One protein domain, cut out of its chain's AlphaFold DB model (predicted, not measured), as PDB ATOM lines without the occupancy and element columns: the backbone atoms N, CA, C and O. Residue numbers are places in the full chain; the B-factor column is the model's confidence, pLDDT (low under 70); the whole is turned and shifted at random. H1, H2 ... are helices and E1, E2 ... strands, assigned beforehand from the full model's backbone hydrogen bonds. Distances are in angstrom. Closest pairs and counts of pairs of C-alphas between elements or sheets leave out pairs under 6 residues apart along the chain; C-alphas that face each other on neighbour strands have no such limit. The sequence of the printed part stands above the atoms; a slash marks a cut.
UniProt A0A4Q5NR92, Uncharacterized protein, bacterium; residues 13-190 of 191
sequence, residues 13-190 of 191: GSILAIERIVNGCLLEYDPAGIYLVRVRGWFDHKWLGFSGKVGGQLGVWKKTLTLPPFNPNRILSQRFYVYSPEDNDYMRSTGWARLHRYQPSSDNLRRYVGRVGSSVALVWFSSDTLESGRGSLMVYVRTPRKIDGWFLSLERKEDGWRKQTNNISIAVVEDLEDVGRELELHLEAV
ATOM      1  N   GLY A  13     -28.142  36.083  31.270       95.12
ATOM      2  CA  GLY A  13     -28.959  35.390  30.273       95.12
ATOM      3  C   GLY A  13     -28.139  34.912  29.073       95.12
ATOM      4  O   GLY A  13     -28.336  33.800  28.588       95.12
ATOM      5  N   SER A  14     -27.178  35.723  28.622       95.88
ATOM      6  CA  SER A  14     -26.252  35.314  27.558       95.88
ATOM      7  C   SER A  14     -25.341  34.160  27.984       95.88
ATOM      8  O   SER A  14     -25.102  33.248  27.193       95.88
ATOM      9  N   ILE A  15     -24.862  34.183  29.231       97.19
ATOM     10  CA  ILE A  15     -23.979  33.152  29.780       97.19
ATOM     11  C   ILE A  15     -24.731  31.838  29.942       97.19
ATOM     12  O   ILE A  15     -24.242  30.815  29.470       97.19
ATOM     13  N   LEU A  16     -25.942  31.881  30.495       96.19
ATOM     14  CA  LEU A  16     -26.792  30.703  30.647       96.19
ATOM     15  C   LEU A  16     -27.124  30.057  29.293       96.19
ATOM     16  O   LEU A  16     -27.047  28.840  29.149       96.19
ATOM     17  N   ALA A  17     -27.429  30.860  28.267       96.94
ATOM     18  CA  ALA A  17     -27.649  30.342  26.918       96.94
ATOM     19  C   ALA A  17     -26.394  29.645  26.361       96.94
ATOM     20  O   ALA A  17     -26.480  28.546  25.815       96.94
ATOM     21  N   ILE A  18     -25.215  30.257  26.520       97.94
ATOM     22  CA  ILE A  18     -23.943  29.659  26.084       97.94
ATOM     23  C   ILE A  18     -23.664  28.360  26.842       97.94
ATOM     24  O   ILE A  18     -23.251  27.382  26.223       97.94
ATOM     25  N   GLU A  19     -23.888  28.334  28.152       98.19
ATOM     26  CA  GLU A  19     -23.661  27.160  28.990       98.19
ATOM     27  C   GLU A  19     -24.532  25.983  28.575       98.19
ATOM     28  O   GLU A  19     -24.013  24.888  28.354       98.19
ATOM     29  N   ARG A  20     -25.830  26.219  28.380       98.12
ATOM     30  CA  ARG A  20     -26.764  25.206  27.883       98.12
ATOM     31  C   ARG A  20     -26.326  24.659  26.532       98.12
ATOM     32  O   ARG A  20     -26.163  23.452  26.389       98.12
ATOM     33  N   ILE A  21     -26.028  25.532  25.570       98.50
ATOM     34  CA  ILE A  21     -25.567  25.118  24.236       98.50
ATOM     35  C   ILE A  21     -24.271  24.302  24.328       98.50
ATOM     36  O   ILE A  21     -24.122  23.291  23.641       98.50
ATOM     37  N   VAL A  22     -23.319  24.722  25.164       98.44
ATOM     38  CA  VAL A  22     -22.049  24.011  25.351       98.44
ATOM     39  C   VAL A  22     -22.277  22.639  25.979       98.44
ATOM     40  O   VAL A  22     -21.712  21.666  25.487       98.44
ATOM     41  N   ASN A  23     -23.117  22.527  27.005       98.12
ATOM     42  CA  ASN A  23     -23.438  21.240  27.621       98.12
ATOM     43  C   ASN A  23     -24.209  20.314  26.670       98.12
ATOM     44  O   ASN A  23     -23.871  19.136  26.578       98.12
ATOM     45  N   GLY A  24     -25.137  20.845  25.869       97.62
ATOM     46  CA  GLY A  24     -25.765  20.093  24.782       97.62
ATOM     47  C   GLY A  24     -24.750  19.587  23.759       97.62
ATOM     48  O   GLY A  24     -24.818  18.438  23.333       97.62
ATOM     49  N   CYS A  25     -23.732  20.388  23.421       96.44
ATOM     50  CA  CYS A  25     -22.640  19.936  22.553       96.44
ATOM     51  C   CYS A  25     -21.827  18.797  23.172       96.44
ATOM     52  O   CYS A  25     -21.352  17.931  22.439       96.44
ATOM     53  N   LEU A  26     -21.611  18.815  24.488       96.56
ATOM     54  CA  LEU A  26     -20.898  17.739  25.170       96.56
ATOM     55  C   LEU A  26     -21.689  16.430  25.102       96.56
ATOM     56  O   LEU A  26     -21.097  15.402  24.792       96.56
ATOM     57  N   LEU A  27     -23.006  16.485  25.304       95.12
ATOM     58  CA  LEU A  27     -23.884  15.316  25.202       95.12
ATOM     59  C   LEU A  27     -24.004  14.790  23.763       95.12
ATOM     60  O   LEU A  27     -23.905  13.588  23.541       95.12
ATOM     61  N   GLU A  28     -24.170  15.678  22.781       94.12
ATOM     62  CA  GLU A  28     -24.360  15.296  21.375       94.12
ATOM     63  C   GLU A  28     -23.074  14.767  20.727       94.12
ATOM     64  O   GLU A  28     -23.088  13.810  19.951       94.12
ATOM     65  N   TYR A  29     -21.935  15.411  20.996       93.00
ATOM     66  CA  TYR A  29     -20.685  15.084  20.308       93.00
ATOM     67  C   TYR A  29     -19.752  14.165  21.096       93.00
ATOM     68  O   TYR A  29     -18.783  13.682  20.500       93.00
ATOM     69  N   ASP A  30     -20.007  13.969  22.392       94.81
ATOM     70  CA  ASP A  30     -19.219  13.141  23.313       94.81
ATOM     71  C   ASP A  30     -17.688  13.335  23.166       94.81
ATOM     72  O   ASP A  30     -16.927  12.402  22.868       94.81
ATOM     73  N   PRO A  31     -17.176  14.582  23.254       95.81
ATOM     74  CA  PRO A  31     -15.748  14.816  23.133       95.81
ATOM     75  C   PRO A  31     -15.025  14.354  24.404       95.81
ATOM     76  O   PRO A  31     -15.425  14.684  25.515       95.81
ATOM     77  N   ALA A  32     -13.860  13.716  24.262       95.88
ATOM     78  CA  ALA A  32     -13.079  13.265  25.425       95.88
ATOM     79  C   ALA A  32     -12.564  14.424  26.306       95.88
ATOM     80  O   ALA A  32     -12.197  14.227  27.464       95.88
ATOM     81  N   GLY A  33     -12.523  15.645  25.770       96.44
ATOM     82  CA  GLY A  33     -12.233  16.843  26.546       96.44
ATOM     83  C   GLY A  33     -12.721  18.117  25.873       96.44
ATOM     84  O   GLY A  33     -13.027  18.138  24.679       96.44
ATOM     85  N   ILE A  34     -12.757  19.204  26.633       98.00
ATOM     86  CA  ILE A  34     -13.238  20.504  26.171       98.00
ATOM     87  C   ILE A  34     -12.354  21.637  26.675       98.00
ATOM     88  O   ILE A  34     -12.051  21.737  27.862       98.00
ATOM     89  N   TYR A  35     -11.959  22.521  25.760       98.25
ATOM     90  CA  TYR A  35     -11.386  23.817  26.094       98.25
ATOM     91  C   TYR A  35     -12.472  24.886  26.077       98.25
ATOM     92  O   TYR A  35     -13.156  25.050  25.072       98.25
ATOM     93  N   LEU A  36     -12.543  25.663  27.150       98.31
ATOM     94  CA  LEU A  36     -13.374  26.855  27.264       98.31
ATOM     95  C   LEU A  36     -12.459  28.079  27.303       98.31
ATOM     96  O   LEU A  36     -11.563  28.152  28.147       98.31
ATOM     97  N   VAL A  37     -12.650  29.027  26.388       98.31
ATOM     98  CA  VAL A  37     -11.795  30.211  26.237       98.31
ATOM     99  C   VAL A  37     -12.649  31.475  26.233       98.31
ATOM    100  O   VAL A  37     -13.381  31.721  25.275       98.31
ATOM    101  N   ARG A  38     -12.491  32.314  27.260       98.19
ATOM    102  CA  ARG A  38     -13.153  33.622  27.341       98.19
ATOM    103  C   ARG A  38     -12.307  34.678  26.643       98.19
ATOM    104  O   ARG A  38     -11.114  34.837  26.931       98.19
ATOM    105  N   VAL A  39     -12.919  35.383  25.701       98.25
ATOM    106  CA  VAL A  39     -12.272  36.342  24.803       98.25
ATOM    107  C   VAL A  39     -12.793  37.745  25.097       98.25
ATOM    108  O   VAL A  39     -13.995  37.962  25.073       98.25
ATOM    109  N   ARG A  40     -11.889  38.707  25.309       97.50
ATOM    110  CA  ARG A  40     -12.216  40.113  25.569       97.50
ATOM    111  C   ARG A  40     -13.051  40.696  24.436       97.50
ATOM    112  O   ARG A  40     -12.519  40.816  23.324       97.50
ATOM    113  N   GLY A  41     -14.275  41.117  24.736       95.50
ATOM    114  CA  GLY A  41     -15.237  41.709  23.812       95.50
ATOM    115  C   GLY A  41     -15.727  40.759  22.712       95.50
ATOM    116  O   GLY A  41     -15.170  39.682  22.473       95.50
ATOM    117  N   TRP A  42     -16.749  41.197  21.978       93.31
ATOM    118  CA  TRP A  42     -17.365  40.416  20.902       93.31
ATOM    119  C   TRP A  42     -16.421  40.147  19.714       93.31
ATOM    120  O   TRP A  42     -15.394  40.809  19.500       93.31
ATOM    121  N   PHE A  43     -16.751  39.127  18.925       97.19
ATOM    122  CA  PHE A  43     -16.057  38.792  17.683       97.19
ATOM    123  C   PHE A  43     -17.045  38.190  16.676       97.19
ATOM    124  O   PHE A  43     -18.038  37.592  17.060       97.19
ATOM    125  N   ASP A  44     -16.813  38.369  15.376       95.62
ATOM    126  CA  ASP A  44     -17.769  37.930  14.352       95.62
ATOM    127  C   ASP A  44     -17.429  36.564  13.735       95.62
ATOM    128  O   ASP A  44     -16.373  35.967  13.965       95.62
ATOM    129  N   HIS A  45     -18.337  36.082  12.889       93.19
ATOM    130  CA  HIS A  45     -18.204  34.821  12.167       93.19
ATOM    131  C   HIS A  45     -16.965  34.752  11.255       93.19
ATOM    132  O   HIS A  45     -16.626  33.664  10.797       93.19
ATOM    133  N   LYS A  46     -16.263  35.864  10.975       91.88
ATOM    134  CA  LYS A  46     -15.052  35.843  10.135       91.88
ATOM    135  C   LYS A  46     -13.888  35.138  10.816       91.88
ATOM    136  O   LYS A  46     -12.947  34.749  10.131       91.88
ATOM    137  N   TRP A  47     -13.942  34.968  12.138       91.69
ATOM    138  CA  TRP A  47     -12.976  34.163  12.887       91.69
ATOM    139  C   TRP A  47     -13.111  32.662  12.611       91.69
ATOM    140  O   TRP A  47     -12.140  31.923  12.791       91.69
ATOM    141  N   LEU A  48     -14.271  32.222  12.115       89.06
ATOM    142  CA  LEU A  48     -14.522  30.833  11.763       89.06
ATOM    143  C   LEU A  48     -13.613  30.391  10.605       89.06
ATOM    144  O   LEU A  48     -13.633  30.959   9.514       89.06
ATOM    145  N   GLY A  49     -12.778  29.382  10.853       81.94
ATOM    146  CA  GLY A  49     -11.807  28.849   9.891       81.94
ATOM    147  C   GLY A  49     -10.656  29.800   9.528       81.94
ATOM    148  O   GLY A  49      -9.843  29.465   8.663       81.94
ATOM    149  N   PHE A  50     -10.557  30.970  10.167       79.31
ATOM    150  CA  PHE A  50      -9.505  31.940   9.876       79.31
ATOM    151  C   PHE A  50      -8.161  31.489  10.457       79.31
ATOM    152  O   PHE A  50      -8.031  31.261  11.660       79.31
ATOM    153  N   SER A  51      -7.140  31.382   9.603       72.88
ATOM    154  CA  SER A  51      -5.806  30.890   9.982       72.88
ATOM    155  C   SER A  51      -4.760  31.994  10.166       72.88
ATOM    156  O   SER A  51      -3.664  31.719  10.656       72.88
ATOM    157  N   GLY A  52      -5.063  33.236   9.778       63.09
ATOM    158  CA  GLY A  52      -4.146  34.377   9.867       63.09
ATOM    159  C   GLY A  52      -3.930  35.076   8.531       63.09
ATOM    160  O   GLY A  52      -4.687  34.881   7.583       63.09
ATOM    161  N   LYS A  53      -2.895  35.920   8.467       62.50
ATOM    162  CA  LYS A  53      -2.535  36.669   7.259       62.50
ATOM    163  C   LYS A  53      -1.179  36.232   6.713       62.50
ATOM    164  O   LYS A  53      -0.240  36.055   7.488       62.50
ATOM    165  N   VAL A  54      -1.058  36.132   5.391       58.56
ATOM    166  CA  VAL A  54       0.218  35.976   4.672       58.56
ATOM    167  C   VAL A  54       0.614  37.331   4.081       58.56
ATOM    168  O   VAL A  54      -0.238  38.062   3.577       58.56
ATOM    169  N   GLY A  55       1.893  37.707   4.196       56.47
ATOM    170  CA  GLY A  55       2.397  38.989   3.675       56.47
ATOM    171  C   GLY A  55       1.782  40.233   4.335       56.47
ATOM    172  O   GLY A  55       1.720  41.288   3.720       56.47
ATOM    173  N   GLY A  56       1.262  40.114   5.562       51.22
ATOM    174  CA  GLY A  56       0.712  41.230   6.346       51.22
ATOM    175  C   GLY A  56      -0.720  41.660   5.997       51.22
ATOM    176  O   GLY A  56      -1.414  42.177   6.874       51.22
ATOM    177  N   GLN A  57      -1.210  41.400   4.780       51.38
ATOM    178  CA  GLN A  57      -2.512  41.919   4.325       51.38
ATOM    179  C   GLN A  57      -3.514  40.853   3.858       51.38
ATOM    180  O   GLN A  57      -4.713  41.051   4.044       51.38
ATOM    181  N   LEU A  58      -3.069  39.703   3.343       56.44
ATOM    182  CA  LEU A  58      -3.974  38.700   2.769       56.44
ATOM    183  C   LEU A  58      -4.431  37.691   3.823       56.44
ATOM    184  O   LEU A  58      -3.619  36.912   4.321       56.44
ATOM    185  N   GLY A  59      -5.723  37.701   4.161       52.47
ATOM    186  CA  GLY A  59      -6.334  36.694   5.030       52.47
ATOM    187  C   GLY A  59      -6.325  35.304   4.391       52.47
ATOM    188  O   GLY A  59      -6.550  35.170   3.192       52.47
ATOM    189  N   VAL A  60      -6.052  34.270   5.188       57.28
ATOM    190  CA  VAL A  60      -6.031  32.872   4.746       57.28
ATOM    191  C   VAL A  60      -7.064  32.067   5.523       57.28
ATOM    192  O   VAL A  60      -6.998  31.976   6.750       57.28
ATOM    193  N   TRP A  61      -7.964  31.428   4.778       61.78
ATOM    194  CA  TRP A  61      -8.889  30.405   5.260       61.78
ATOM    195  C   TRP A  61      -8.431  29.059   4.707       61.78
ATOM    196  O   TRP A  61      -8.248  28.904   3.497       61.78
ATOM    197  N   LYS A  62      -8.183  28.086   5.585       56.69
ATOM    198  CA  LYS A  62      -7.755  26.741   5.182       56.69
ATOM    199  C   LYS A  62      -8.934  25.777   5.196       56.69
ATOM    200  O   LYS A  62      -9.782  25.852   6.074       56.69
ATOM    201  N   LYS A  63      -8.921  24.795   4.282       60.50
ATOM    202  CA  LYS A  63      -9.852  23.647   4.326       60.50
ATOM    203  C   LYS A  63      -9.731  22.850   5.632       60.50
ATOM    204  O   LYS A  63     -10.689  22.231   6.067       60.50
ATOM    205  N   THR A  64      -8.552  22.860   6.255       74.69
ATOM    206  CA  THR A  64      -8.299  22.231   7.557       74.69
ATOM    207  C   THR A  64      -8.359  23.283   8.657       74.69
ATOM    208  O   THR A  64      -7.567  24.227   8.628       74.69
ATOM    209  N   LEU A  65      -9.244  23.097   9.645       86.56
ATOM    210  CA  LEU A  65      -9.404  24.039  10.753       86.56
ATOM    211  C   LEU A  65      -8.093  24.252  11.519       86.56
ATOM    212  O   LEU A  65      -7.407  23.313  11.948       86.56
ATOM    213  N   THR A  66      -7.770  25.522  11.725       91.31
ATOM    214  CA  THR A  66      -6.697  25.990  12.602       91.31
ATOM    215  C   THR A  66      -7.289  26.728  13.788       91.31
ATOM    216  O   THR A  66      -8.381  27.281  13.689       91.31
ATOM    217  N   LEU A  67      -6.543  26.794  14.887       94.06
ATOM    218  CA  LEU A  67      -6.876  27.679  15.995       94.06
ATOM    219  C   LEU A  67      -6.993  29.123  15.476       94.06
ATOM    220  O   LEU A  67      -6.089  29.569  14.760       94.06
ATOM    221  N   PRO A  68      -8.076  29.845  15.817       93.19
ATOM    222  CA  PRO A  68      -8.228  31.241  15.432       93.19
ATOM    223  C   PRO A  68      -7.048  32.044  16.000       93.19
ATOM    224  O   PRO A  68      -6.688  31.855  17.160       93.19
ATOM    225  N   PRO A  69      -6.407  32.936  15.234       92.81
ATOM    226  CA  PRO A  69      -5.215  33.656  15.672       92.81
ATOM    227  C   PRO A  69      -5.573  34.847  16.578       92.81
ATOM    228  O   PRO A  69      -5.182  35.983  16.303       92.81
ATOM    229  N   PHE A  70      -6.355  34.618  17.639       94.56
ATOM    230  CA  PHE A  70      -6.633  35.652  18.631       94.56
ATOM    231  C   PHE A  70      -5.320  36.115  19.265       94.56
ATOM    232  O   PHE A  70      -4.464  35.310  19.640       94.56
ATOM    233  N   ASN A  71      -5.154  37.435  19.391       93.31
ATOM    234  CA  ASN A  71      -4.031  37.981  20.142       93.31
ATOM    235  C   ASN A  71      -4.117  37.462  21.593       93.31
ATOM    236  O   ASN A  71      -5.200  37.563  22.175       93.31
ATOM    237  N   PRO A  72      -3.025  36.954  22.197       95.62
ATOM    238  CA  PRO A  72      -3.039  36.479  23.581       95.62
ATOM    239  C   PRO A  72      -3.605  37.491  24.581       95.62
ATOM    240  O   PRO A  72      -4.275  37.090  25.523       95.62
ATOM    241  N   ASN A  73      -3.432  38.796  24.342       96.12
ATOM    242  CA  ASN A  73      -4.011  39.842  25.188       96.12
ATOM    243  C   ASN A  73      -5.536  39.884  25.158       96.12
ATOM    244  O   ASN A  73      -6.117  40.451  26.076       96.12
ATOM    245  N   ARG A  74      -6.192  39.342  24.124       96.12
ATOM    246  CA  ARG A  74      -7.653  39.192  24.091       96.12
ATOM    247  C   ARG A  74      -8.130  37.966  24.860       96.12
ATOM    248  O   ARG A  74      -9.328  37.829  25.021       96.12
ATOM    249  N   ILE A  75      -7.259  37.073  25.314       97.31
ATOM    250  CA  ILE A  75      -7.688  35.891  26.062       97.31
ATOM    251  C   ILE A  75      -7.726  36.252  27.540       97.31
ATOM    252  O   ILE A  75      -6.680  36.450  28.151       97.31
ATOM    253  N   LEU A  76      -8.934  36.363  28.093       96.94
ATOM    254  CA  LEU A  76      -9.130  36.681  29.507       96.94
ATOM    255  C   LEU A  76      -8.856  35.456  30.375       96.94
ATOM    256  O   LEU A  76      -8.191  35.547  31.405       96.94
ATOM    257  N   SER A  77      -9.315  34.290  29.928       95.69
ATOM    258  CA  SER A  77      -9.103  33.033  30.638       95.69
ATOM    259  C   SER A  77      -9.313  31.827  29.727       95.69
ATOM    260  O   SER A  77      -9.959  31.893  28.681       95.69
ATOM    261  N   GLN A  78      -8.708  30.709  30.126       96.44
ATOM    262  CA  GLN A  78      -8.852  29.411  29.483       96.44
ATOM    263  C   GLN A  78      -8.993  28.347  30.574       96.44
ATOM    264  O   GLN A  78      -8.241  28.354  31.552       96.44
ATOM    265  N   ARG A  79      -9.934  27.423  30.398       96.81
ATOM    266  CA  ARG A  79     -10.069  26.206  31.202       96.81
ATOM    267  C   ARG A  79     -10.111  24.995  30.275       96.81
ATOM    268  O   ARG A  79     -10.501  25.118  29.116       96.81
ATOM    269  N   PHE A  80      -9.679  23.850  30.783       97.19
ATOM    270  CA  PHE A  80      -9.763  22.578  30.082       97.19
ATOM    271  C   PHE A  80     -10.373  21.546  31.015       97.19
ATOM    272  O   PHE A  80      -9.991  21.475  32.186       97.19
ATOM    273  N   TYR A  81     -11.297  20.766  30.477       97.25
ATOM    274  CA  TYR A  81     -11.967  19.688  31.179       97.25
ATOM    275  C   TYR A  81     -11.796  18.393  30.393       97.25
ATOM    276  O   TYR A  81     -11.723  18.414  29.161       97.25
ATOM    277  N   VAL A  82     -11.711  17.279  31.107       96.06
ATOM    278  CA  VAL A  82     -11.613  15.927  30.548       96.06
ATOM    279  C   VAL A  82     -12.747  15.112  31.138       96.06
ATOM    280  O   VAL A  82     -13.012  15.227  32.333       96.06
ATOM    281  N   TYR A  83     -13.411  14.317  30.310       95.62
ATOM    282  CA  TYR A  83     -14.452  13.425  30.797       95.62
ATOM    283  C   TYR A  83     -13.840  12.326  31.679       95.62
ATOM    284  O   TYR A  83     -12.894  11.647  31.266       95.62
ATOM    285  N   SER A  84     -14.366  12.182  32.893       94.75
ATOM    286  CA  SER A  84     -14.058  11.132  33.859       94.75
ATOM    287  C   SER A  84     -15.184  10.099  33.825       94.75
ATOM    288  O   SER A  84     -16.296  10.405  34.257       94.75
ATOM    289  N   PRO A  85     -14.933   8.872  33.335       92.25
ATOM    290  CA  PRO A  85     -15.922   7.799  33.400       92.25
ATOM    291  C   PRO A  85     -16.271   7.388  34.835       92.25
ATOM    292  O   PRO A  85     -17.352   6.858  35.063       92.25
ATOM    293  N   GLU A  86     -15.356   7.602  35.786       93.06
ATOM    294  CA  GLU A  86     -15.555   7.253  37.198       93.06
ATOM    295  C   GLU A  86     -16.583   8.178  37.855       93.06
ATOM    296  O   GLU A  86     -17.496   7.703  38.526       93.06
ATOM    297  N   ASP A  87     -16.475   9.482  37.597       90.00
ATOM    298  CA  ASP A  87     -17.396  10.497  38.122       90.00
ATOM    299  C   ASP A  87     -18.603  10.728  37.205       90.00
ATOM    300  O   ASP A  87     -19.514  11.477  37.548       90.00
ATOM    301  N   ASN A  88     -18.605  10.097  36.023       90.06
ATOM    302  CA  ASN A  88     -19.548  10.350  34.937       90.06
ATOM    303  C   ASN A  88     -19.676  11.853  34.610       90.06
ATOM    304  O   ASN A  88     -20.766  12.359  34.339       90.06
ATOM    305  N   ASP A  89     -18.555  12.581  34.656       92.81
ATOM    306  CA  ASP A  89     -18.553  14.036  34.530       92.81
ATOM    307  C   ASP A  89     -17.255  14.607  33.933       92.81
ATOM    308  O   ASP A  89     -16.205  13.968  33.904       92.81
ATOM    309  N   TYR A  90     -17.311  15.845  33.447       95.19
ATOM    310  CA  TYR A  90     -16.167  16.603  32.965       95.19
ATOM    311  C   TYR A  90     -15.414  17.255  34.121       95.19
ATOM    312  O   TYR A  90     -15.795  18.298  34.648       95.19
ATOM    313  N   MET A  91     -14.249  16.707  34.444       95.19
ATOM    314  CA  MET A  91     -13.398  17.236  35.499       95.19
ATOM    315  C   MET A  91     -12.405  18.260  34.972       95.19
ATOM    316  O   MET A  91     -11.750  18.073  33.939       95.19
ATOM    317  N   ARG A  92     -12.223  19.345  35.729       94.12
ATOM    318  CA  ARG A  92     -11.226  20.366  35.403       94.12
ATOM    319  C   ARG A  92      -9.816  19.780  35.490       94.12
ATOM    320  O   ARG A  92      -9.375  19.334  36.543       94.12
ATOM    321  N   SER A  93      -9.067  19.884  34.399       92.94
ATOM    322  CA  SER A  93      -7.662  19.480  34.335       92.94
ATOM    323  C   SER A  93      -6.727  20.683  34.516       92.94
ATOM    324  O   SER A  93      -7.068  21.819  34.170       92.94
ATOM    325  N   THR A  94      -5.519  20.448  35.034       85.38
ATOM    326  CA  THR A  94      -4.466  21.466  35.228       85.38
ATOM    327  C   THR A  94      -3.244  21.272  34.318       85.38
ATOM    328  O   THR A  94      -2.447  22.194  34.173       85.38
ATOM    329  N   GLY A  95      -3.105  20.116  33.658       78.50
ATOM    330  CA  GLY A  95      -1.911  19.720  32.889       78.50
ATOM    331  C   GLY A  95      -1.921  20.065  31.392       78.50
ATOM    332  O   GLY A  95      -1.280  19.376  30.603       78.50
ATOM    333  N   TRP A  96      -2.676  21.076  30.964       83.62
ATOM    334  CA  TRP A  96      -2.982  21.317  29.547       83.62
ATOM    335  C   TRP A  96      -2.197  22.465  28.905       83.62
ATOM    336  O   TRP A  96      -1.692  23.377  29.560       83.62
ATOM    337  N   ALA A  97      -2.129  22.449  27.571       86.88
ATOM    338  CA  ALA A  97      -1.414  23.453  26.791       86.88
ATOM    339  C   ALA A  97      -2.261  24.710  26.527       86.88
ATOM    340  O   ALA A  97      -3.421  24.637  26.114       86.88
ATOM    341  N   ARG A  98      -1.658  25.897  26.681       91.44
ATOM    342  CA  ARG A  98      -2.298  27.168  26.297       91.44
ATOM    343  C   ARG A  98      -2.597  27.190  24.794       91.44
ATOM    344  O   ARG A  98      -1.692  27.024  23.969       91.44
ATOM    345  N   LEU A  99      -3.854  27.451  24.427       94.94
ATOM    346  CA  LEU A  99      -4.258  27.500  23.020       94.94
ATOM    347  C   LEU A  99      -3.746  28.760  22.330       94.94
ATOM    348  O   LEU A  99      -3.410  28.701  21.156       94.94
ATOM    349  N   HIS A 100      -3.582  29.874  23.036       94.94
ATOM    350  CA  HIS A 100      -3.119  31.139  22.455       94.94
ATOM    351  C   HIS A 100      -1.794  31.569  23.076       94.94
ATOM    352  O   HIS A 100      -1.627  31.541  24.293       94.94
ATOM    353  N   ARG A 101      -0.826  31.926  22.228       93.44
ATOM    354  CA  ARG A 101       0.536  32.303  22.632       93.44
ATOM    355  C   ARG A 101       1.098  33.357  21.690       93.44
ATOM    356  O   ARG A 101       0.661  33.447  20.544       93.44
ATOM    357  N   TYR A 102       2.069  34.127  22.168       93.31
ATOM    358  CA  TYR A 102       2.793  35.070  21.326       93.31
ATOM    359  C   TYR A 102       3.644  34.309  20.315       93.31
ATOM    360  O   TYR A 102       4.464  33.477  20.692       93.31
ATOM    361  N   GLN A 103       3.403  34.568  19.033       90.00
ATOM    362  CA  GLN A 103       4.138  33.955  17.934       90.00
ATOM    363  C   GLN A 103       3.983  34.773  16.642       90.00
ATOM    364  O   GLN A 103       3.014  35.533  16.518       90.00
ATOM    365  N   PRO A 104       4.887  34.601  15.662       86.56
ATOM    366  CA  PRO A 104       4.730  35.167  14.327       86.56
ATOM    367  C   PRO A 104       3.423  34.727  13.649       86.56
ATOM    368  O   PRO A 104       2.953  33.599  13.819       86.56
ATOM    369  N   SER A 105       2.843  35.603  12.823       79.56
ATOM    370  CA  SER A 105       1.580  35.325  12.121       79.56
ATOM    371  C   SER A 105       1.668  34.126  11.171       79.56
ATOM    372  O   SER A 105       0.694  33.385  11.039       79.56
ATOM    373  N   SER A 106       2.838  33.888  10.569       82.88
ATOM    374  CA  SER A 106       3.123  32.721   9.725       82.88
ATOM    375  C   SER A 106       2.919  31.396  10.458       82.88
ATOM    376  O   SER A 106       2.493  30.410   9.857       82.88
ATOM    377  N   ASP A 107       3.174  31.375  11.764       86.38
ATOM    378  CA  ASP A 107       3.129  30.153  12.561       86.38
ATOM    379  C   ASP A 107       1.693  29.773  12.932       86.38
ATOM    380  O   ASP A 107       1.410  28.595  13.166       86.38
ATOM    381  N   ASN A 108       0.753  30.732  12.909       84.94
ATOM    382  CA  ASN A 108      -0.678  30.460  13.106       84.94
ATOM    383  C   ASN A 108      -1.220  29.508  12.033       84.94
ATOM    384  O   ASN A 108      -2.014  28.618  12.334       84.94
ATOM    385  N   LEU A 109      -0.680  29.586  10.811       84.06
ATOM    386  CA  LEU A 109      -1.072  28.733   9.688       84.06
ATOM    387  C   LEU A 109      -0.812  27.240   9.940       84.06
ATOM    388  O   LEU A 109      -1.334  26.402   9.205       84.06
ATOM    389  N   ARG A 110       0.022  26.888  10.924       88.12
ATOM    390  CA  ARG A 110       0.380  25.500  11.267       88.12
ATOM    391  C   ARG A 110      -0.286  25.017  12.561       88.12
ATOM    392  O   ARG A 110      -0.036  23.886  12.989       88.12
ATOM    393  N   ARG A 111      -1.130  25.845  13.188       91.38
ATOM    394  CA  ARG A 111      -1.832  25.524  14.439       91.38
ATOM    395  C   ARG A 111      -3.141  24.793  14.177       91.38
ATOM    396  O   ARG A 111      -4.214  25.294  14.484       91.38
ATOM    397  N   TYR A 112      -3.049  23.615  13.576       91.44
ATOM    398  CA  TYR A 112      -4.220  22.801  13.261       91.44
ATOM    399  C   TYR A 112      -4.947  22.341  14.526       91.44
ATOM    400  O   TYR A 112      -4.304  21.863  15.464       91.44
ATOM    401  N   VAL A 113      -6.282  22.395  14.512       91.19
ATOM    402  CA  VAL A 113      -7.140  21.783  15.548       91.19
ATOM    403  C   VAL A 113      -6.797  20.299  15.711       91.19
ATOM    404  O   VAL A 113      -6.702  19.786  16.822       91.19
ATOM    405  N   GLY A 114      -6.454  19.642  14.597       87.81
ATOM    406  CA  GLY A 114      -5.972  18.263  14.549       87.81
ATOM    407  C   GLY A 114      -4.701  17.960  15.368       87.81
ATOM    408  O   GLY A 114      -4.325  16.797  15.507       87.81
ATOM    409  N   ARG A 115      -4.019  18.969  15.918       90.94
ATOM    410  CA  ARG A 115      -2.858  18.790  16.805       90.94
ATOM    411  C   ARG A 115      -3.182  18.981  18.288       90.94
ATOM    412  O   ARG A 115      -2.303  18.745  19.103       90.94
ATOM    413  N   VAL A 116      -4.396  19.417  18.631       92.88
ATOM    414  CA  VAL A 116      -4.791  19.663  20.029       92.88
ATOM    415  C   VAL A 116      -5.194  18.366  20.734       92.88
ATOM    416  O   VAL A 116      -4.726  18.107  21.834       92.88
ATOM    417  N   GLY A 117      -6.015  17.535  20.093       91.00
ATOM    418  CA  GLY A 117      -6.455  16.240  20.631       91.00
ATOM    419  C   GLY A 117      -7.332  15.499  19.626       91.00
ATOM    420  O   GLY A 117      -7.931  16.147  18.770       91.00
ATOM    421  N   SER A 118      -7.356  14.163  19.657       91.25
ATOM    422  CA  SER A 118      -8.094  13.315  18.696       91.25
ATOM    423  C   SER A 118      -9.612  13.310  18.900       91.25
ATOM    424  O   SER A 118     -10.335  13.079  17.934       91.25
ATOM    425  N   SER A 119     -10.071  13.601  20.118       95.06
ATOM    426  CA  SER A 119     -11.468  13.848  20.475       95.06
ATOM    427  C   SER A 119     -11.510  15.047  21.426       95.06
ATOM    428  O   SER A 119     -11.037  14.946  22.556       95.06
ATOM    429  N   VAL A 120     -11.924  16.218  20.936       96.06
ATOM    430  CA  VAL A 120     -11.894  17.473  21.698       96.06
ATOM    431  C   VAL A 120     -12.884  18.504  21.150       96.06
ATOM    432  O   VAL A 120     -12.963  18.709  19.935       96.06
ATOM    433  N   ALA A 121     -13.575  19.205  22.045       97.44
ATOM    434  CA  ALA A 121     -14.284  20.443  21.741       97.44
ATOM    435  C   ALA A 121     -13.419  21.662  22.104       97.44
ATOM    436  O   ALA A 121     -12.761  21.701  23.144       97.44
ATOM    437  N   LEU A 122     -13.392  22.672  21.242       98.12
ATOM    438  CA  LEU A 122     -12.715  23.946  21.471       98.12
ATOM    439  C   LEU A 122     -13.752  25.054  21.364       98.12
ATOM    440  O   LEU A 122     -14.309  25.274  20.290       98.12
ATOM    441  N   VAL A 123     -13.991  25.739  22.472       98.50
ATOM    442  CA  VAL A 123     -15.029  26.754  22.595       98.50
ATOM    443  C   VAL A 123     -14.392  28.100  22.898       98.50
ATOM    444  O   VAL A 123     -13.628  28.244  23.854       98.50
ATOM    445  N   TRP A 124     -14.729  29.098  22.089       98.69
ATOM    446  CA  TRP A 124     -14.445  30.503  22.354       98.69
ATOM    447  C   TRP A 124     -15.754  31.232  22.595       98.69
ATOM    448  O   TRP A 124     -16.663  31.123  21.773       98.69
ATOM    449  N   PHE A 125     -15.821  32.009  23.668       98.62
ATOM    450  CA  PHE A 125     -16.963  32.866  23.956       98.62
ATOM    451  C   PHE A 125     -16.518  34.280  24.329       98.62
ATOM    452  O   PHE A 125     -15.417  34.476  24.847       98.62
ATOM    453  N   SER A 126     -17.324  35.279  23.981       98.06
ATOM    454  CA  SER A 126     -17.020  36.690  24.243       98.06
ATOM    455  C   SER A 126     -17.330  37.094  25.679       98.06
ATOM    456  O   SER A 126     -18.307  36.610  26.241       98.06
ATOM    457  N   SER A 127     -16.565  38.045  26.207       98.12
ATOM    458  CA  SER A 127     -16.926  38.816  27.397       98.12
ATOM    459  C   SER A 127     -17.678  40.106  27.052       98.12
ATOM    460  O   SER A 127     -17.852  40.438  25.873       98.12
ATOM    461  N   ASP A 128     -18.008  40.879  28.087       96.94
ATOM    462  CA  ASP A 128     -18.536  42.246  28.014       96.94
ATOM    463  C   ASP A 128     -19.909  42.296  27.321       96.94
ATOM    464  O   ASP A 128     -20.257  43.251  26.613       96.94
ATOM    465  N   THR A 129     -20.696  41.226  27.474       97.31
ATOM    466  CA  THR A 129     -22.004  41.080  26.818       97.31
ATOM    467  C   THR A 129     -23.074  41.974  27.454       97.31
ATOM    468  O   THR A 129     -24.068  42.308  26.795       97.31
ATOM    469  N   LEU A 130     -22.865  42.424  28.699       96.38
ATOM    470  CA  LEU A 130     -23.750  43.369  29.374       96.38
ATOM    471  C   LEU A 130     -23.698  44.747  28.703       96.38
ATOM    472  O   LEU A 130     -24.724  45.238  28.241       96.38
ATOM    473  N   GLU A 131     -22.498  45.324  28.580       96.25
ATOM    474  CA  GLU A 131     -22.286  46.648  27.979       96.25
ATOM    475  C   GLU A 131     -22.510  46.632  26.464       96.25
ATOM    476  O   GLU A 131     -23.193  47.494  25.912       96.25
ATOM    477  N   SER A 132     -21.948  45.641  25.765       96.50
ATOM    478  CA  SER A 132     -21.982  45.627  24.300       96.50
ATOM    479  C   SER A 132     -23.330  45.201  23.716       96.50
ATOM    480  O   SER A 132     -23.571  45.408  22.523       96.50
ATOM    481  N   GLY A 133     -24.182  44.545  24.514       97.56
ATOM    482  CA  GLY A 133     -25.408  43.905  24.037       97.56
ATOM    483  C   GLY A 133     -25.155  42.828  22.977       97.56
ATOM    484  O   GLY A 133     -26.052  42.516  22.190       97.56
ATOM    485  N   ARG A 134     -23.930  42.289  22.904       97.94
ATOM    486  CA  ARG A 134     -23.503  41.304  21.906       97.94
ATOM    487  C   ARG A 134     -22.743  40.164  22.565       97.94
ATOM    488  O   ARG A 134     -21.793  40.398  23.298       97.94
ATOM    489  N   GLY A 135     -23.127  38.941  22.227       97.81
ATOM    490  CA  GLY A 135     -22.417  37.717  22.567       97.81
ATOM    491  C   GLY A 135     -21.885  37.019  21.318       97.81
ATOM    492  O   GLY A 135     -22.380  37.198  20.202       97.81
ATOM    493  N   SER A 136     -20.840  36.226  21.485       98.44
ATOM    494  CA  SER A 136     -20.225  35.434  20.424       98.44
ATOM    495  C   SER A 136     -19.850  34.083  20.998       98.44
ATOM    496  O   SER A 136     -19.214  34.028  22.044       98.44
ATOM    497  N   LEU A 137     -20.213  33.018  20.298       98.62
ATOM    498  CA  LEU A 137     -19.848  31.646  20.606       98.62
ATOM    499  C   LEU A 137     -19.291  31.017  19.330       98.62
ATOM    500  O   LEU A 137     -19.920  31.044  18.275       98.62
ATOM    501  N   MET A 138     -18.092  30.459  19.409       98.56
ATOM    502  CA  MET A 138     -17.488  29.695  18.328       98.56
ATOM    503  C   MET A 138     -17.048  28.353  18.864       98.56
ATOM    504  O   MET A 138     -16.318  28.290  19.852       98.56
ATOM    505  N   VAL A 139     -17.464  27.295  18.181       98.06
ATOM    506  CA  VAL A 139     -17.218  25.925  18.607       98.06
ATOM    507  C   VAL A 139     -16.555  25.180  17.469       98.06
ATOM    508  O   VAL A 139     -17.080  25.125  16.358       98.06
ATOM    509  N   TYR A 140     -15.397  24.596  17.752       97.25
ATOM    510  CA  TYR A 140     -14.803  23.556  16.927       97.25
ATOM    511  C   TYR A 140     -14.935  22.226  17.638       97.25
ATOM    512  O   TYR A 140     -14.529  22.101  18.791       97.25
ATOM    513  N   VAL A 141     -15.433  21.220  16.935       94.75
ATOM    514  CA  VAL A 141     -15.518  19.857  17.451       94.75
ATOM    515  C   VAL A 141     -14.656  18.972  16.580       94.75
ATOM    516  O   VAL A 141     -14.804  18.932  15.358       94.75
ATOM    517  N   ARG A 142     -13.750  18.243  17.219       93.38
ATOM    518  CA  ARG A 142     -13.017  17.154  16.597       93.38
ATOM    519  C   ARG A 142     -13.388  15.858  17.289       93.38
ATOM    520  O   ARG A 142     -13.214  15.743  18.492       93.38
ATOM    521  N   THR A 143     -13.787  14.872  16.505       90.69
ATOM    522  CA  THR A 143     -13.885  13.470  16.914       90.69
ATOM    523  C   THR A 143     -13.015  12.625  15.975       90.69
ATOM    524  O   THR A 143     -12.505  13.141  14.971       90.69
ATOM    525  N   PRO A 144     -12.847  11.313  16.221       88.19
ATOM    526  CA  PRO A 144     -12.166  10.434  15.271       88.19
ATOM    527  C   PRO A 144     -12.804  10.414  13.873       88.19
ATOM    528  O   PRO A 144     -12.131  10.073  12.903       88.19
ATOM    529  N   ARG A 145     -14.092  10.771  13.759       84.38
ATOM    530  CA  ARG A 145     -14.865  10.697  12.511       84.38
ATOM    531  C   ARG A 145     -14.978  12.031  11.777       84.38
ATOM    532  O   ARG A 145     -15.141  12.021  10.562       84.38
ATOM    533  N   LYS A 146     -14.918  13.164  12.485       85.06
ATOM    534  CA  LYS A 146     -15.179  14.482  11.891       85.06
ATOM    535  C   LYS A 146     -14.408  15.612  12.567       85.06
ATOM    536  O   LYS A 146     -14.030  15.519  13.734       85.06
ATOM    537  N   ILE A 147     -14.186  16.684  11.814       89.25
ATOM    538  CA  ILE A 147     -13.697  17.968  12.317       89.25
ATOM    539  C   ILE A 147     -14.629  19.034  11.758       89.25
ATOM    540  O   ILE A 147     -14.571  19.315  10.564       89.25
ATOM    541  N   ASP A 148     -15.429  19.633  12.630       91.19
ATOM    542  CA  ASP A 148     -16.418  20.644  12.274       91.19
ATOM    543  C   ASP A 148     -16.190  21.926  13.067       91.19
ATOM    544  O   ASP A 148     -15.556  21.935  14.127       91.19
ATOM    545  N   GLY A 149     -16.713  23.026  12.536       94.62
ATOM    546  CA  GLY A 149     -16.666  24.309  13.203       94.62
ATOM    547  C   GLY A 149     -17.833  25.192  12.813       94.62
ATOM    548  O   GLY A 149     -18.123  25.349  11.626       94.62
ATOM    549  N   TRP A 150     -18.448  25.805  13.816       96.88
ATOM    550  CA  TRP A 150     -19.591  26.689  13.648       96.88
ATOM    551  C   TRP A 150     -19.531  27.872  14.614       96.88
ATOM    552  O   TRP A 150     -18.711  27.932  15.536       96.88
ATOM    553  N   PHE A 151     -20.367  28.863  14.332       98.38
ATOM    554  CA  PHE A 151     -20.419  30.122  15.057       98.38
ATOM    555  C   PHE A 151     -21.868  30.506  15.352       98.38
ATOM    556  O   PHE A 151     -22.755  30.276  14.530       98.38
ATOM    557  N   LEU A 152     -22.073  31.142  16.499       98.56
ATOM    558  CA  LEU A 152     -23.316  31.743  16.946       98.56
ATOM    559  C   LEU A 152     -23.025  33.165  17.441       98.56
ATOM    560  O   LEU A 152     -22.179  33.370  18.311       98.56
ATOM    561  N   SER A 153     -23.749  34.151  16.921       98.31
ATOM    562  CA  SER A 153     -23.845  35.473  17.540       98.31
ATOM    563  C   SER A 153     -25.136  35.599  18.328       98.31
ATOM    564  O   SER A 153     -26.198  35.200  17.845       98.31
ATOM    565  N   LEU A 154     -25.028  36.239  19.486       98.00
ATOM    566  CA  LEU A 154     -26.142  36.677  20.311       98.00
ATOM    567  C   LEU A 154     -26.230  38.201  20.216       98.00
ATOM    568  O   LEU A 154     -25.224  38.894  20.361       98.00
ATOM    569  N   GLU A 155     -27.417  38.738  19.981       97.75
ATOM    570  CA  GLU A 155     -27.657  40.179  19.983       97.75
ATOM    571  C   GLU A 155     -28.861  40.499  20.857       97.75
ATOM    572  O   GLU A 155     -29.949  39.965  20.635       97.75
ATOM    573  N   ARG A 156     -28.670  41.382  21.837       96.88
ATOM    574  CA  ARG A 156     -29.732  41.783  22.753       96.88
ATOM    575  C   ARG A 156     -30.832  42.527  21.990       96.88
ATOM    576  O   ARG A 156     -30.561  43.436  21.198       96.88
ATOM    577  N   LYS A 157     -32.070  42.124  22.241       95.31
ATOM    578  CA  LYS A 157     -33.326  42.731  21.794       95.31
ATOM    579  C   LYS A 157     -34.224  42.968  23.006       95.31
ATOM    580  O   LYS A 157     -33.878  42.589  24.123       95.31
ATOM    581  N   GLU A 158     -35.342  43.646  22.785       90.81
ATOM    582  CA  GLU A 158     -36.308  43.972  23.843       90.81
ATOM    583  C   GLU A 158     -36.946  42.714  24.451       90.81
ATOM    584  O   GLU A 158     -37.232  42.681  25.642       90.81
ATOM    585  N   ASP A 159     -37.116  41.668  23.641       90.56
ATOM    586  CA  ASP A 159     -37.751  40.391  23.974       90.56
ATOM    587  C   ASP A 159     -36.757  39.274  24.338       90.56
ATOM    588  O   ASP A 159     -37.167  38.154  24.638       90.56
ATOM    589  N   GLY A 160     -35.451  39.560  24.334       90.62
ATOM    590  CA  GLY A 160     -34.411  38.598  24.694       90.62
ATOM    591  C   GLY A 160     -33.200  38.632  23.768       90.62
ATOM    592  O   GLY A 160     -32.862  39.653  23.172       90.62
ATOM    593  N   TRP A 161     -32.494  37.508  23.670       94.50
ATOM    594  CA  TRP A 161     -31.288  37.390  22.854       94.50
ATOM    595  C   TRP A 161     -31.607  36.783  21.491       94.50
ATOM    596  O   TRP A 161     -31.925  35.601  21.372       94.50
ATOM    597  N   ARG A 162     -31.455  37.580  20.430       96.56
ATOM    598  CA  ARG A 162     -31.557  37.090  19.055       96.56
ATOM    599  C   ARG A 162     -30.308  36.300  18.683       96.56
ATOM    600  O   ARG A 162     -29.192  36.801  18.820       96.56
ATOM    601  N   LYS A 163     -30.510  35.109  18.126       97.75
ATOM    602  CA  LYS A 163     -29.460  34.197  17.663       97.75
ATOM    603  C   LYS A 163     -29.270  34.309  16.149       97.75
ATOM    604  O   LYS A 163     -30.240  34.411  15.402       97.75
ATOM    605  N   GLN A 164     -28.024  34.287  15.681       97.75
ATOM    606  CA  GLN A 164     -27.693  34.093  14.263       97.75
ATOM    607  C   GLN A 164     -26.505  33.149  14.144       97.75
ATOM    608  O   GLN A 164     -25.528  33.290  14.879       97.75
ATOM    609  N   THR A 165     -26.574  32.202  13.215       98.06
ATOM    610  CA  THR A 165     -25.597  31.120  13.102       98.06
ATOM    611  C   THR A 165     -24.778  31.202  11.816       98.06
ATOM    612  O   THR A 165     -25.181  31.812  10.826       98.06
ATOM    613  N   ASN A 166     -23.609  30.563  11.822       97.12
ATOM    614  CA  ASN A 166     -22.819  30.282  10.627       97.12
ATOM    615  C   ASN A 166     -22.255  28.854  10.700       97.12
ATOM    616  O   ASN A 166     -21.759  28.446  11.752       97.12
ATOM    617  N   ASN A 167     -22.313  28.110   9.589       94.75
ATOM    618  CA  ASN A 167     -21.975  26.677   9.477       94.75
ATOM    619  C   ASN A 167     -22.752  25.719  10.411       94.75
ATOM    620  O   ASN A 167     -22.334  24.582  10.612       94.75
ATOM    621  N   ILE A 168     -23.891  26.156  10.949       95.44
ATOM    622  CA  ILE A 168     -24.857  25.327  11.683       95.44
ATOM    623  C   ILE A 168     -26.256  25.921  11.492       95.44
ATOM    624  O   ILE A 168     -26.387  27.136  11.297       95.44
ATOM    625  N   SER A 169     -27.301  25.094  11.497       96.94
ATOM    626  CA  SER A 169     -28.681  25.590  11.440       96.94
ATOM    627  C   SER A 169     -29.100  26.144  12.804       96.94
ATOM    628  O   SER A 169     -28.590  25.714  13.836       96.94
ATOM    629  N   ILE A 170     -30.027  27.105  12.810       97.69
ATOM    630  CA  ILE A 170     -30.547  27.649  14.070       97.69
ATOM    631  C   ILE A 170     -31.296  26.584  14.877       97.69
ATOM    632  O   ILE A 170     -31.065  26.492  16.073       97.69
ATOM    633  N   ALA A 171     -32.065  25.718  14.209       98.06
ATOM    634  CA  ALA A 171     -32.790  24.622  14.851       98.06
ATOM    635  C   ALA A 171     -31.852  23.690  15.632       98.06
ATOM    636  O   ALA A 171     -32.118  23.386  16.781       98.06
ATOM    637  N   VAL A 172     -30.691  23.329  15.068       97.44
ATOM    638  CA  VAL A 172     -29.712  22.497  15.792       97.44
ATOM    639  C   VAL A 172     -29.141  23.232  17.006       97.44
ATOM    640  O   VAL A 172     -28.877  22.612  18.027       97.44
ATOM    641  N   VAL A 173     -28.930  24.549  16.929       98.12
ATOM    642  CA  VAL A 173     -28.478  25.325  18.099       98.12
ATOM    643  C   VAL A 173     -29.554  25.371  19.185       98.12
ATOM    644  O   VAL A 173     -29.213  25.302  20.362       98.12
ATOM    645  N   GLU A 174     -30.823  25.486  18.802       97.88
ATOM    646  CA  GLU A 174     -31.959  25.452  19.727       97.88
ATOM    647  C   GLU A 174     -32.104  24.072  20.377       97.88
ATOM    648  O   GLU A 174     -32.174  24.005  21.601       97.88
ATOM    649  N   ASP A 175     -31.991  22.990  19.603       98.19
ATOM    650  CA  ASP A 175     -31.987  21.617  20.122       98.19
ATOM    651  C   ASP A 175     -30.846  21.405  21.137       98.19
ATOM    652  O   ASP A 175     -31.057  20.852  22.215       98.19
ATOM    653  N   LEU A 176     -29.632  21.886  20.835       98.12
ATOM    654  CA  LEU A 176     -28.491  21.804  21.757       98.12
ATOM    655  C   LEU A 176     -28.742  22.590  23.053       98.12
ATOM    656  O   LEU A 176     -28.347  22.149  24.131       98.12
ATOM    657  N   GLU A 177     -29.372  23.758  22.965       98.19
ATOM    658  CA  GLU A 177     -29.728  24.540  24.147       98.19
ATOM    659  C   GLU A 177     -30.797  23.849  24.995       98.19
ATOM    660  O   GLU A 177     -30.692  23.853  26.221       98.19
ATOM    661  N   ASP A 178     -31.805  23.255  24.362       98.06
ATOM    662  CA  ASP A 178     -32.882  22.547  25.048       98.06
ATOM    663  C   ASP A 178     -32.353  21.287  25.747       98.06
ATOM    664  O   ASP A 178     -32.615  21.108  26.933       98.06
ATOM    665  N   VAL A 179     -31.495  20.502  25.086       97.19
ATOM    666  CA  VAL A 179     -30.789  19.365  25.708       97.19
ATOM    667  C   VAL A 179     -29.962  19.819  26.918       97.19
ATOM    668  O   VAL A 179     -29.983  19.181  27.972       97.19
ATOM    669  N   GLY A 180     -29.244  20.939  26.799       96.94
ATOM    670  CA  GLY A 180     -28.498  21.511  27.921       96.94
ATOM    671  C   GLY A 180     -29.393  21.960  29.078       96.94
ATOM    672  O   GLY A 180     -29.034  21.762  30.237       96.94
ATOM    673  N   ARG A 181     -30.565  22.531  28.775       96.62
ATOM    674  CA  ARG A 181     -31.567  22.942  29.770       96.62
ATOM    675  C   ARG A 181     -32.174  21.741  30.492       96.62
ATOM    676  O   ARG A 181     -32.384  21.801  31.697       96.62
ATOM    677  N   GLU A 182     -32.469  20.662  29.777       95.81
ATOM    678  CA  GLU A 182     -32.983  19.429  30.380       95.81
ATOM    679  C   GLU A 182     -31.968  18.814  31.350       95.81
ATOM    680  O   GLU A 182     -32.351  18.372  32.431       95.81
ATOM    681  N   LEU A 183     -30.676  18.839  30.999       92.38
ATOM    682  CA  LEU A 183     -29.604  18.389  31.886       92.38
ATOM    683  C   LEU A 183     -29.536  19.224  33.174       92.38
ATOM    684  O   LEU A 183     -29.453  18.653  34.256       92.38
ATOM    685  N   GLU A 184     -29.576  20.552  33.058       91.62
ATOM    686  CA  GLU A 184     -29.599  21.483  34.197       91.62
ATOM    687  C   GLU A 184     -30.772  21.176  35.140       91.62
ATOM    688  O   GLU A 184     -30.559  20.897  36.317       91.62
ATOM    689  N   LEU A 185     -31.996  21.114  34.604       91.56
ATOM    690  CA  LEU A 185     -33.201  20.820  35.386       91.56
ATOM    691  C   LEU A 185     -33.160  19.435  36.037       91.56
ATOM    692  O   LEU A 185     -33.681  19.247  37.136       91.56
ATOM    693  N   HIS A 186     -32.578  18.447  35.354       89.19
ATOM    694  CA  HIS A 186     -32.424  17.112  35.917       89.19
ATOM    695  C   HIS A 186     -31.509  17.126  37.140       89.19
ATOM    696  O   HIS A 186     -31.843  16.479  38.127       89.19
ATOM    697  N   LEU A 187     -30.396  17.862  37.078       85.50
ATOM    698  CA  LEU A 187     -29.424  17.966  38.166       85.50
ATOM    699  C   LEU A 187     -29.988  18.736  39.366       85.50
ATOM    700  O   LEU A 187     -29.853  18.266  40.489       85.50
ATOM    701  N   GLU A 188     -30.714  19.832  39.136       87.12
ATOM    702  CA  GLU A 188     -31.399  20.576  40.208       87.12
ATOM    703  C   GLU A 188     -32.458  19.736  40.944       87.12
ATOM    704  O   GLU A 188     -32.756  19.986  42.106       87.12
ATOM    705  N   ALA A 189     -33.055  18.741  40.279       85.56
ATOM    706  CA  ALA A 189     -34.085  17.890  40.871       85.56
ATOM    707  C   ALA A 189     -33.533  16.746  41.744       85.56
ATOM    708  O   ALA A 189     -34.316  16.089  42.437       85.56
ATOM    709  N   VAL A 190     -32.228  16.462  41.672       81.44
ATOM    710  CA  VAL A 190     -31.563  15.385  42.434       81.44
ATOM    711  C   VAL A 190     -30.650  15.894  43.557       81.44
ATOM    712  O   VAL A 190     -30.123  15.065  44.301       81.44
TER     713      VAL A 190
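This is residues 13 to 190 of the 191 residues of an uncharacterized protein of bacterium (UniProt A0A4Q5NR92). A twisted sheet of seven strands curls round helix H1, and the long helix H4 crosses H1 at nearly a right angle, with residues 185 to 190 sticking out as a free end. On the far side of the sheet from H1, long links, the short helix H2 and the small hairpin of E2 and E3 make a looser second part. The printed part has 178 residues with four named helices and nine named strands, in the order H1 E1 E2 E3 E4 E5 H2 E6 H3 E7 E8 E9 H4; the class is mixed, helices and strands. The large sheet, in the order E5 E4 E1 E6 E7 E8 E9, is mixed, and the pair E2 and E3 is antiparallel. The whole is compact, with a radius of gyration of the C-alphas of 16.2 A, and spans 55 by 44 by 28 A.

Find C-alpha 13 at (-28.959, 35.390, 30.273); from there H1, residues 13 to 29, runs 24.1 A. E1 follows at residues 33 to 39, 19.6 A long. Look next for E2 at residues 50 to 54 and E3 at residues 58 to 61, then for E4 at residues 75 to 84, 26.7 A long, and E5 at residues 89 to 93. H2 is residues 105 to 108, and E6, residues 120 to 126, is 20.1 A long. After H3, residues 129 to 132, come E7 at residues 134 to 142, 26.9 A long, and E8 at residues 147 to 157, which begins at C-alpha 147 (-13.697, 17.968, 12.317) and runs 33.0 A. E9, residues 160 to 166, is 20.0 A long, and H4, residues 170 to 188, runs 27.1 A to C-alpha 188 at (-31.399, 20.576, 40.208).

Begin at the large sheet, where E1 and E6 are parallel at 17 degrees, with N 35 and O 121 2.9 A apart, within hydrogen-bond range. On the other side of E1, E4 is antiparallel to it, with N 36 and O 79 at 2.9 A, and E5 forms a hairpin with E4, with N 82 and O 91 at 2.9 A. E6 and E7 are antiparallel, with N 122 and O 140 at 2.8 A. E7, E8 and E9 are a meander, each strand the antiparallel neighbour of the one before; look at N 137 and O 152, 2.8 A, and at N 153 and O 164, 2.8 A. E5, H2 and E6 are a split strand-helix-strand unit, two strands of one sheet that follow each other among the strands with a helix between them in the chain and with E4 and E1 between them in the sheet, and its crossover is right-handed. H1 is on the sheet, which curls round it; the C-alphas of Ser 14 and Gly 135 in E7 are its closest there, 6.7 A. H1 and H4 touch, about perpendicular at 85 degrees, closest at the C-alphas of Arg 20 and Gly 180, 4.1 A. H3 only grazes the sheet. H2 is not on the sheet; its closest C-alpha to E2 is that of Asn 108, 6.0 A from Ser 51's. In the hairpin of E2 and E3, N 60 and O 52 are 2.8 A apart. In H1 and H4 every O i to N i+4 pair is within hydrogen-bond range; H2 and H3 are too short for one, and of O i to N i+3 pairs H2 has 1 of 1 within range and H3 0 of 1.

The two C-alphas farthest apart are those of Gly 55 and Val 190, 56.7 A. The printed part has no cut. The links E3 to E4, E5 to H2 and H2 to E6 are long. The mean pLDDT of the printed part is 91.3; look for low confidence, under 70, at residues 52 to 63.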